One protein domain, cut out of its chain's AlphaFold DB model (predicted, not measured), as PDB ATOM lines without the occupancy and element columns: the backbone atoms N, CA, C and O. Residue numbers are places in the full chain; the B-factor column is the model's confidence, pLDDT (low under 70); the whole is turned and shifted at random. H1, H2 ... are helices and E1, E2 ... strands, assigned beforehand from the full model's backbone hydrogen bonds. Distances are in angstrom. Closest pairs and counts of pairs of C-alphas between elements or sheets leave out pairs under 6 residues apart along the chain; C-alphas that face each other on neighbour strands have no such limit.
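AT A GLANCE: This is residues 18 to 86 of the 86 residues of the protein "Ribose operon repressor" of Enterobacter cloacae (UniProt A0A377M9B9). The model is a long, thin rod built around a narrow loop: two very short strands, E1 and E2, are paired at the loop's neck, H1 runs out from E1 toward one end, and the long link after H1 folds back to E2. Beyond E2 the backbone goes on toward the other end, where residues 76 to 82, of which 77 to 82 belong to H2, stick out, while residues 18 to 29 swing to the side of the strands with no named element. The printed part has 69 residues, with two named helices and two named strands in the order E1, H1, E2, H2; E1 and E2 make an antiparallel sheet. The class is mixed, helices and strands, with under half of the residues in named elements. The whole is extended, with a radius of gyration of the C-alphas of 20.4 A and spans of 65 by 31 by 11 A.

IN THESE COORDINATES: The sheet is made of E1, residues 30 to 32, and E2, residues 65 to 67. E1 begins at C-alpha 30, at (9.575, 27.027, 11.839). The longest helix is H1, residues 35 to 51, which measures 24.5 A from its first to its last C-alpha and ends at C-alpha 51, at (18.803, 41.681, 45.661). H2, residues 77 to 82, measures 9.0 A and ends at C-alpha 82, at (20.033, 22.601, -11.622).

HOW THE PARTS SIT: E1 and E2 are antiparallel neighbours, with 140 degrees between their N-to-C directions. The C-alphas of Val 31 and Val 66 face each other at 4.5 A. Across the pair, N 32 and O 65 are 2.8 A apart and N 67 and O 30 are 2.8 A apart, both within hydrogen-bond range. A tight link of 2 residues joins E1 to H1. H1 and H2 are apart, and E1 and H2 are apart. In H1 and H2 every O i to N i+4 pair is within hydrogen-bond range.

THE WHOLE: The two C-alphas farthest apart are those of Asn 51 and Gln 86, at 65.0 A. The printed part has no cut and ends at residue 86, the chain's last residue. The link from H1 to E2 is long, with 13 residues, and the link from E2 to H2 is short, with 9. Residues 50 to 55 stand free, as do residues 76 to 82. The mean pLDDT of the printed part is 84.8, but residues 18 to 22 and 75 to 86 include the 17 printed residues under 70.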
ATOM      1  N   TRP A  18       2.708  27.925  17.404       64.81
ATOM      2  CA  TRP A  18       1.409  27.761  18.065       64.81
ATOM      3  C   TRP A  18       0.253  28.557  17.429       64.81
ATOM      4  O   TRP A  18      -0.881  28.075  17.435       64.81
ATOM      5  N   ASN A  19       0.515  29.741  16.860       66.19
ATOM      6  CA  ASN A  19      -0.511  30.583  16.228       66.19
ATOM      7  C   ASN A  19      -0.972  29.999  14.883       66.19
ATOM      8  O   ASN A  19      -2.141  30.109  14.517       66.19
ATOM      9  N   LEU A  20      -0.053  29.354  14.162       69.25
ATOM     10  CA  LEU A  20      -0.303  28.763  12.846       69.25
ATOM     11  C   LEU A  20      -0.720  27.290  12.925       69.25
ATOM     12  O   LEU A  20      -1.457  26.836  12.054       69.25
ATOM     13  N   ALA A  21      -0.320  26.568  13.978       65.88
ATOM     14  CA  ALA A  21      -0.589  25.137  14.154       65.88
ATOM     15  C   ALA A  21      -2.081  24.768  14.104       65.88
ATOM     16  O   ALA A  21      -2.413  23.652  13.733       65.88
ATOM     17  N   HIS A  22      -2.973  25.702  14.446       69.50
ATOM     18  CA  HIS A  22      -4.425  25.483  14.446       69.50
ATOM     19  C   HIS A  22      -5.142  26.123  13.250       69.50
ATOM     20  O   HIS A  22      -6.359  26.024  13.133       69.50
ATOM     21  N   ARG A  23      -4.406  26.838  12.389       76.81
ATOM     22  CA  ARG A  23      -4.962  27.604  11.261       76.81
ATOM     23  C   ARG A  23      -4.642  26.993   9.904       76.81
ATOM     24  O   ARG A  23      -5.202  27.433   8.905       76.81
ATOM     25  N   LEU A  24      -3.721  26.036   9.865       78.56
ATOM     26  CA  LEU A  24      -3.270  25.370   8.654       78.56
ATOM     27  C   LEU A  24      -3.629  23.889   8.723       78.56
ATOM     28  O   LEU A  24      -3.542  23.277   9.784       78.56
ATOM     29  N   GLU A  25      -3.982  23.307   7.579       81.56
ATOM     30  CA  GLU A  25      -4.260  21.868   7.464       81.56
ATOM     31  C   GLU A  25      -3.033  21.005   7.794       81.56
ATOM     32  O   GLU A  25      -3.169  19.866   8.235       81.56
ATOM     33  N   LYS A  26      -1.826  21.545   7.578       82.44
ATOM     34  CA  LYS A  26      -0.549  20.889   7.867       82.44
ATOM     35  C   LYS A  26       0.375  21.842   8.631       82.44
ATOM     36  O   LYS A  26       0.374  23.043   8.345       82.44
ATOM     37  N   PRO A  27       1.181  21.331   9.577       84.31
ATOM     38  CA  PRO A  27       2.182  22.143  10.255       84.31
ATOM     39  C   PRO A  27       3.254  22.623   9.263       84.31
ATOM     40  O   PRO A  27       3.579  21.937   8.298       84.31
ATOM     41  N   ILE A  28       3.800  23.814   9.508       89.31
ATOM     42  CA  ILE A  28       4.842  24.445   8.686       89.31
ATOM     43  C   ILE A  28       6.133  24.512   9.493       89.31
ATOM     44  O   ILE A  28       6.108  24.842  10.681       89.31
ATOM     45  N   THR A  29       7.253  24.215   8.835       90.31
ATOM     46  CA  THR A  29       8.611  24.312   9.384       90.31
ATOM     47  C   THR A  29       8.824  25.690   9.984       90.31
ATOM     48  O   THR A  29       8.518  26.708   9.358       90.31
ATOM     49  N   GLY A  30       9.381  25.746  11.185       89.38
ATOM     50  CA  GLY A  30       9.575  27.027  11.839       89.38
ATOM     51  C   GLY A  30      10.567  26.999  12.981       89.38
ATOM     52  O   GLY A  30      11.046  25.947  13.400       89.38
ATOM     53  N   VAL A  31      10.877  28.186  13.486       88.88
ATOM     54  CA  VAL A  31      11.758  28.370  14.639       88.88
ATOM     55  C   VAL A  31      10.902  28.612  15.875       88.88
ATOM     56  O   VAL A  31      10.136  29.574  15.940       88.88
ATOM     57  N   THR A  32      11.019  27.743  16.875       87.00
ATOM     58  CA  THR A  32      10.335  27.912  18.156       87.00
ATOM     59  C   THR A  32      11.124  28.840  19.063       87.00
ATOM     60  O   THR A  32      12.314  28.623  19.311       87.00
ATOM     61  N   VAL A  33      10.422  29.827  19.612       87.31
ATOM     62  CA  VAL A  33      10.921  30.710  20.666       87.31
ATOM     63  C   VAL A  33      10.692  30.033  22.028       87.31
ATOM     64  O   VAL A  33       9.560  29.613  22.291       87.31
ATOM     65  N   PRO A  34      11.713  29.919  22.899       90.62
ATOM     66  CA  PRO A  34      11.600  29.275  24.210       90.62
ATOM     67  C   PRO A  34      10.902  30.204  25.222       90.62
ATOM     68  O   PRO A  34      11.519  30.784  26.112       90.62
ATOM     69  N   CYS A  35       9.596  30.436  25.040       89.94
ATOM     70  CA  CYS A  35       8.840  31.439  25.805       89.94
ATOM     71  C   CYS A  35       8.787  31.160  27.310       89.94
ATOM     72  O   CYS A  35       8.790  32.098  28.107       89.94
ATOM     73  N   ARG A  36       8.707  29.884  27.704       92.62
ATOM     74  CA  ARG A  36       8.652  29.500  29.120       92.62
ATOM     75  C   ARG A  36       9.975  29.839  29.800       92.62
ATOM     76  O   ARG A  36       9.976  30.458  30.859       92.62
ATOM     77  N   GLU A  37      11.074  29.461  29.169       95.94
ATOM     78  CA  GLU A  37      12.433  29.699  29.637       95.94
ATOM     79  C   GLU A  37      12.729  31.202  29.671       95.94
ATOM     80  O   GLU A  37      13.247  31.691  30.669       95.94
ATOM     81  N   LEU A  38      12.299  31.959  28.651       95.75
ATOM     82  CA  LEU A  38      12.387  33.425  28.654       95.75
ATOM     83  C   LEU A  38      11.713  34.036  29.887       95.75
ATOM     84  O   LEU A  38      12.285  34.920  30.520       95.75
ATOM     85  N   GLY A  39      10.516  33.564  30.246       97.50
ATOM     86  CA  GLY A  39       9.806  34.037  31.435       97.50
ATOM     87  C   GLY A  39      10.534  33.703  32.738       97.50
ATOM     88  O   GLY A  39      10.662  34.567  33.605       97.50
ATOM     89  N   ILE A  40      11.041  32.473  32.863       98.31
ATOM     90  CA  ILE A  40      11.802  32.020  34.039       98.31
ATOM     91  C   ILE A  40      13.059  32.876  34.218       98.31
ATOM     92  O   ILE A  40      13.280  33.447  35.287       98.31
ATOM     93  N   GLU A  41      13.848  33.029  33.158       98.12
ATOM     94  CA  GLU A  41      15.105  33.765  33.233       98.12
ATOM     95  C   GLU A  41      14.897  35.268  33.420       98.12
ATOM     96  O   GLU A  41      15.653  35.907  34.147       98.12
ATOM     97  N   ALA A  42      13.833  35.847  32.855       98.00
ATOM     98  CA  ALA A  42      13.481  37.240  33.122       98.00
ATOM     99  C   ALA A  42      13.226  37.488  34.619       98.00
ATOM    100  O   ALA A  42      13.683  38.497  35.166       98.00
ATOM    101  N   VAL A  43      12.547  36.556  35.298       98.19
ATOM    102  CA  VAL A  43      12.321  36.634  36.749       98.19
ATOM    103  C   VAL A  43      13.637  36.497  37.510       98.19
ATOM    104  O   VAL A  43      13.900  37.314  38.394       98.19
ATOM    105  N   HIS A  44      14.501  35.542  37.151       97.00
ATOM    106  CA  HIS A  44      15.817  35.397  37.786       97.00
ATOM    107  C   HIS A  44      16.693  36.646  37.625       97.00
ATOM    108  O   HIS A  44      17.321  37.097  38.591       97.00
ATOM    109  N   LEU A  45      16.714  37.245  36.430       96.75
ATOM    110  CA  LEU A  45      17.438  38.487  36.155       96.75
ATOM    111  C   LEU A  45      16.924  39.640  37.022       96.75
ATOM    112  O   LEU A  45      17.718  40.374  37.620       96.75
ATOM    113  N   LEU A  46      15.600  39.778  37.126       96.56
ATOM    114  CA  LEU A  46      14.969  40.807  37.946       96.56
ATOM    115  C   LEU A  46      15.287  40.611  39.432       96.56
ATOM    116  O   LEU A  46      15.735  41.547  40.093       96.56
ATOM    117  N   GLN A  47      15.113  39.395  39.948       96.69
ATOM    118  CA  GLN A  47      15.415  39.061  41.340       96.69
ATOM    119  C   GLN A  47      16.891  39.294  41.670       96.69
ATOM    120  O   GLN A  47      17.213  39.814  42.739       96.69
ATOM    121  N   THR A  48      17.797  38.960  40.748       95.75
ATOM    122  CA  THR A  48      19.233  39.205  40.924       95.75
ATOM    123  C   THR A  48      19.523  40.696  41.060       95.75
ATOM    124  O   THR A  48      20.239  41.078  41.983       95.75
ATOM    125  N   ARG A  49      18.932  41.548  40.211       95.19
ATOM    126  CA  ARG A  49      19.092  43.009  40.317       95.19
ATOM    127  C   ARG A  49      18.490  43.587  41.590       95.19
ATOM    128  O   ARG A  49      19.126  44.427  42.215       95.19
ATOM    129  N   LEU A  50      17.290  43.148  41.974       96.75
ATOM    130  CA  LEU A  50      16.624  43.642  43.184       96.75
ATOM    131  C   LEU A  50      17.441  43.323  44.441       96.75
ATOM    132  O   LEU A  50      17.592  44.175  45.309       96.75
ATOM    133  N   ASN A  51      18.013  42.119  44.510       97.50
ATOM    134  CA  ASN A  51      18.803  41.681  45.661       97.50
ATOM    135  C   ASN A  51      20.269  42.138  45.605       97.50
ATOM    136  O   ASN A  51      20.950  42.154  46.630       97.50
ATOM    137  N   ARG A  52      20.787  42.478  44.417       96.94
ATOM    138  CA  ARG A  52      22.167  42.940  44.206       96.94
ATOM    139  C   ARG A  52      22.203  44.082  43.184       96.94
ATOM    140  O   ARG A  52      22.598  43.863  42.039       96.94
ATOM    141  N   PRO A  53      21.864  45.318  43.591       93.38
ATOM    142  CA  PRO A  53      21.797  46.457  42.672       93.38
ATOM    143  C   PRO A  53      23.119  46.786  41.961       93.38
ATOM    144  O   PRO A  53      23.100  47.363  40.882       93.38
ATOM    145  N   GLN A  54      24.258  46.401  42.547       95.94
ATOM    146  CA  GLN A  54      25.600  46.609  41.982       95.94
ATOM    147  C   GLN A  54      26.061  45.479  41.043       95.94
ATOM    148  O   GLN A  54      27.190  45.502  40.558       95.94
ATOM    149  N   ALA A  55      25.233  44.453  40.817       93.75
ATOM    150  CA  ALA A  55      25.588  43.360  39.921       93.75
ATOM    151  C   ALA A  55      25.716  43.851  38.460       93.75
ATOM    152  O   ALA A  55      24.977  44.750  38.049       93.75
ATOM    153  N   PRO A  56      26.608  43.246  37.650       93.25
ATOM    154  CA  PRO A  56      26.760  43.604  36.245       93.25
ATOM    155  C   PRO A  56      25.458  43.473  35.454       93.25
ATOM    156  O   PRO A  56      24.670  42.545  35.649       93.25
ATOM    157  N   VAL A  57      25.262  44.388  34.509       94.62
ATOM    158  CA  VAL A  57      24.182  44.307  33.525       94.62
ATOM    159  C   VAL A  57      24.641  43.455  32.350       94.62
ATOM    160  O   VAL A  57      25.712  43.684  31.798       94.62
ATOM    161  N   TYR A  58      23.813  42.494  31.953       95.44
ATOM    162  CA  TYR A  58      24.093  41.614  30.827       95.44
ATOM    163  C   TYR A  58      22.814  41.250  30.077       95.44
ATOM    164  O   TYR A  58      21.703  41.431  30.580       95.44
ATOM    165  N   ASN A  59      23.002  40.719  28.871       96.19
ATOM    166  CA  ASN A  59      21.945  40.127  28.067       96.19
ATOM    167  C   ASN A  59      22.097  38.608  28.106       96.19
ATOM    168  O   ASN A  59      23.190  38.090  27.879       96.19
ATOM    169  N   LEU A  60      20.999  37.906  28.370       96.38
ATOM    170  CA  LEU A  60      20.940  36.455  28.265       96.38
ATOM    171  C   LEU A  60      20.331  36.070  26.915       96.38
ATOM    172  O   LEU A  60      19.225  36.496  26.585       96.38
ATOM    173  N   LEU A  61      21.051  35.258  26.145       96.81
ATOM    174  CA  LEU A  61      20.568  34.691  24.891       96.81
ATOM    175  C   LEU A  61      20.088  33.263  25.143       96.81
ATOM    176  O   LEU A  61      20.871  32.412  25.556       96.81
ATOM    177  N   LEU A  62      18.809  33.003  24.870       95.06
ATOM    178  CA  LEU A  62      18.239  31.661  24.929       95.06
ATOM    179  C   LEU A  62      18.134  31.072  23.526       95.06
ATOM    180  O   LEU A  62      17.667  31.726  22.592       95.06
ATOM    181  N   GLN A  63      18.577  29.826  23.382       92.50
ATOM    182  CA  GLN A  63      18.609  29.148  22.096       92.50
ATOM    183  C   GLN A  63      17.201  28.697  21.686       92.50
ATOM    184  O   GLN A  63      16.571  27.879  22.354       92.50
ATOM    185  N   GLY A  64      16.720  29.220  20.557       88.69
ATOM    186  CA  GLY A  64      15.546  28.685  19.873       88.69
ATOM    187  C   GLY A  64      15.843  27.355  19.181       88.69
ATOM    188  O   GLY A  64      16.998  26.964  19.004       88.69
ATOM    189  N   LYS A  65      14.791  26.660  18.749       88.81
ATOM    190  CA  LYS A  65      14.905  25.361  18.074       88.81
ATOM    191  C   LYS A  65      14.200  25.396  16.725       88.81
ATOM    192  O   LYS A  65      13.102  25.928  16.615       88.81
ATOM    193  N   VAL A  66      14.823  24.818  15.702       90.25
ATOM    194  CA  VAL A  66      14.155  24.577  14.418       90.25
ATOM    195  C   VAL A  66      13.290  23.328  14.547       90.25
ATOM    196  O   VAL A  66      13.760  22.281  14.996       90.25
ATOM    197  N   MET A  67      12.028  23.452  14.160       88.25
ATOM    198  CA  MET A  67      11.068  22.362  14.058       88.25
ATOM    199  C   MET A  67      10.796  22.122  12.581       88.25
ATOM    200  O   MET A  67      10.236  22.989  11.911       88.25
ATOM    201  N   ASP A  68      11.226  20.967  12.088       89.75
ATOM    202  CA  ASP A  68      11.031  20.550  10.705       89.75
ATOM    203  C   ASP A  68       9.669  19.873  10.533       89.75
ATOM    204  O   ASP A  68       9.324  18.955  11.280       89.75
ATOM    205  N   TYR A  69       8.905  20.348   9.550       89.81
ATOM    206  CA  TYR A  69       7.615  19.784   9.158       89.81
ATOM    207  C   TYR A  69       7.507  19.559   7.641       89.81
ATOM    208  O   TYR A  69       6.408  19.375   7.121       89.81
ATOM    209  N   GLY A  70       8.627  19.579   6.910       90.06
ATOM    210  CA  GLY A  70       8.659  19.256   5.479       90.06
ATOM    211  C   GLY A  70       8.188  20.372   4.541       90.06
ATOM    212  O   GLY A  70       8.017  20.140   3.351       90.06
ATOM    213  N   SER A  71       7.997  21.595   5.042       90.94
ATOM    214  CA  SER A  71       7.660  22.768   4.209       90.94
ATOM    215  C   SER A  71       8.880  23.478   3.607       90.94
ATOM    216  O   SER A  71       8.728  24.501   2.940       90.94
ATOM    217  N   VAL A  72      10.086  22.967   3.859       91.69
ATOM    218  CA  VAL A  72      11.348  23.496   3.333       91.69
ATOM    219  C   VAL A  72      12.044  22.384   2.563       91.69
ATOM    220  O   VAL A  72      12.307  21.316   3.112       91.69
ATOM    221  N   SER A  73      12.339  22.626   1.288       88.88
ATOM    222  CA  SER A  73      13.107  21.701   0.463       88.88
ATOM    223  C   SER A  73      14.609  21.889   0.682       88.88
ATOM    224  O   SER A  73      15.101  22.959   1.047       88.88
ATOM    225  N   ASN A  74      15.361  20.809   0.479       75.81
ATOM    226  CA  ASN A  74      16.799  20.801   0.698       75.81
ATOM    227  C   ASN A  74      17.505  21.511  -0.473       75.81
ATOM    228  O   ASN A  74      17.784  20.908  -1.508       75.81
ATOM    229  N   ALA A  75      17.768  22.808  -0.330       66.62
ATOM    230  CA  ALA A  75      18.410  23.611  -1.365       66.62
ATOM    231  C   ALA A  75      19.918  23.724  -1.107       66.62
ATOM    232  O   ALA A  75      20.403  24.660  -0.473       66.62
ATOM    233  N   THR A  76      20.699  22.780  -1.633       69.25
ATOM    234  CA  THR A  76      22.133  23.041  -1.814       69.25
ATOM    235  C   THR A  76      22.317  24.022  -2.975       69.25
ATOM    236  O   THR A  76      21.526  24.033  -3.917       69.25
ATOM    237  N   ARG A  77      23.388  24.831  -2.960       62.47
ATOM    238  CA  ARG A  77      23.721  25.754  -4.071       62.47
ATOM    239  C   ARG A  77      23.718  25.046  -5.439       62.47
ATOM    240  O   ARG A  77      23.392  25.659  -6.446       62.47
ATOM    241  N   HIS A  78      24.082  23.763  -5.463       59.75
ATOM    242  CA  HIS A  78      24.043  22.929  -6.660       59.75
ATOM    243  C   HIS A  78      22.609  22.564  -7.072       59.75
ATOM    244  O   HIS A  78      22.245  22.798  -8.220       59.75
ATOM    245  N   ALA A  79      21.784  22.074  -6.138       61.03
ATOM    246  CA  ALA A  79      20.382  21.731  -6.400       61.03
ATOM    247  C   ALA A  79      19.561  22.941  -6.884       61.03
ATOM    248  O   ALA A  79      18.784  22.818  -7.825       61.03
ATOM    249  N   ALA A  80      19.800  24.126  -6.311       60.59
ATOM    250  CA  ALA A  80      19.162  25.368  -6.748       60.59
ATOM    251  C   ALA A  80      19.562  25.782  -8.177       60.59
ATOM    252  O   ALA A  80      18.745  26.341  -8.897       60.59
ATOM    253  N   ARG A  81      20.805  25.505  -8.602       61.28
ATOM    254  CA  ARG A  81      21.280  25.846  -9.952       61.28
ATOM    255  C   ARG A  81      20.702  24.906 -11.012       61.28
ATOM    256  O   ARG A  81      20.259  25.380 -12.045       61.28
ATOM    257  N   VAL A  82      20.631  23.606 -10.720       61.75
ATOM    258  CA  VAL A  82      20.033  22.601 -11.622       61.75
ATOM    259  C   VAL A  82      18.546  22.873 -11.881       61.75
ATOM    260  O   VAL A  82      18.080  22.647 -12.989       61.75
ATOM    261  N   ALA A  83      17.811  23.388 -10.891       61.12
ATOM    262  CA  ALA A  83      16.394  23.723 -11.041       61.12
ATOM    263  C   ALA A  83      16.126  24.973 -11.907       61.12
ATOM    264  O   ALA A  83      15.004  25.149 -12.361       61.12
ATOM    265  N   LEU A  84      17.120  25.846 -12.108       63.16
ATOM    266  CA  LEU A  84      17.003  27.047 -12.950       63.16
ATOM    267  C   LEU A  84      17.344  26.781 -14.425       63.16
ATOM    268  O   LEU A  84      16.979  27.581 -15.281       63.16
ATOM    269  N   ASP A  85      18.054  25.684 -14.701       62.12
ATOM    270  CA  ASP A  85      18.477  25.270 -16.045       62.12
ATOM    271  C   ASP A  85      17.457  24.313 -16.720       62.12
ATOM    272  O   ASP A  85      17.755  23.742 -17.773       62.12
ATOM    273  N   GLN A  86      16.274  24.115 -16.119       49.91
ATOM    274  CA  GLN A  86      15.142  23.315 -16.628       49.91
ATOM    275  C   GLN A  86      13.929  24.203 -16.912       49.91
ATOM    276  O   GLN A  86      13.211  23.895 -17.890       49.91
TER     277      GLN A  86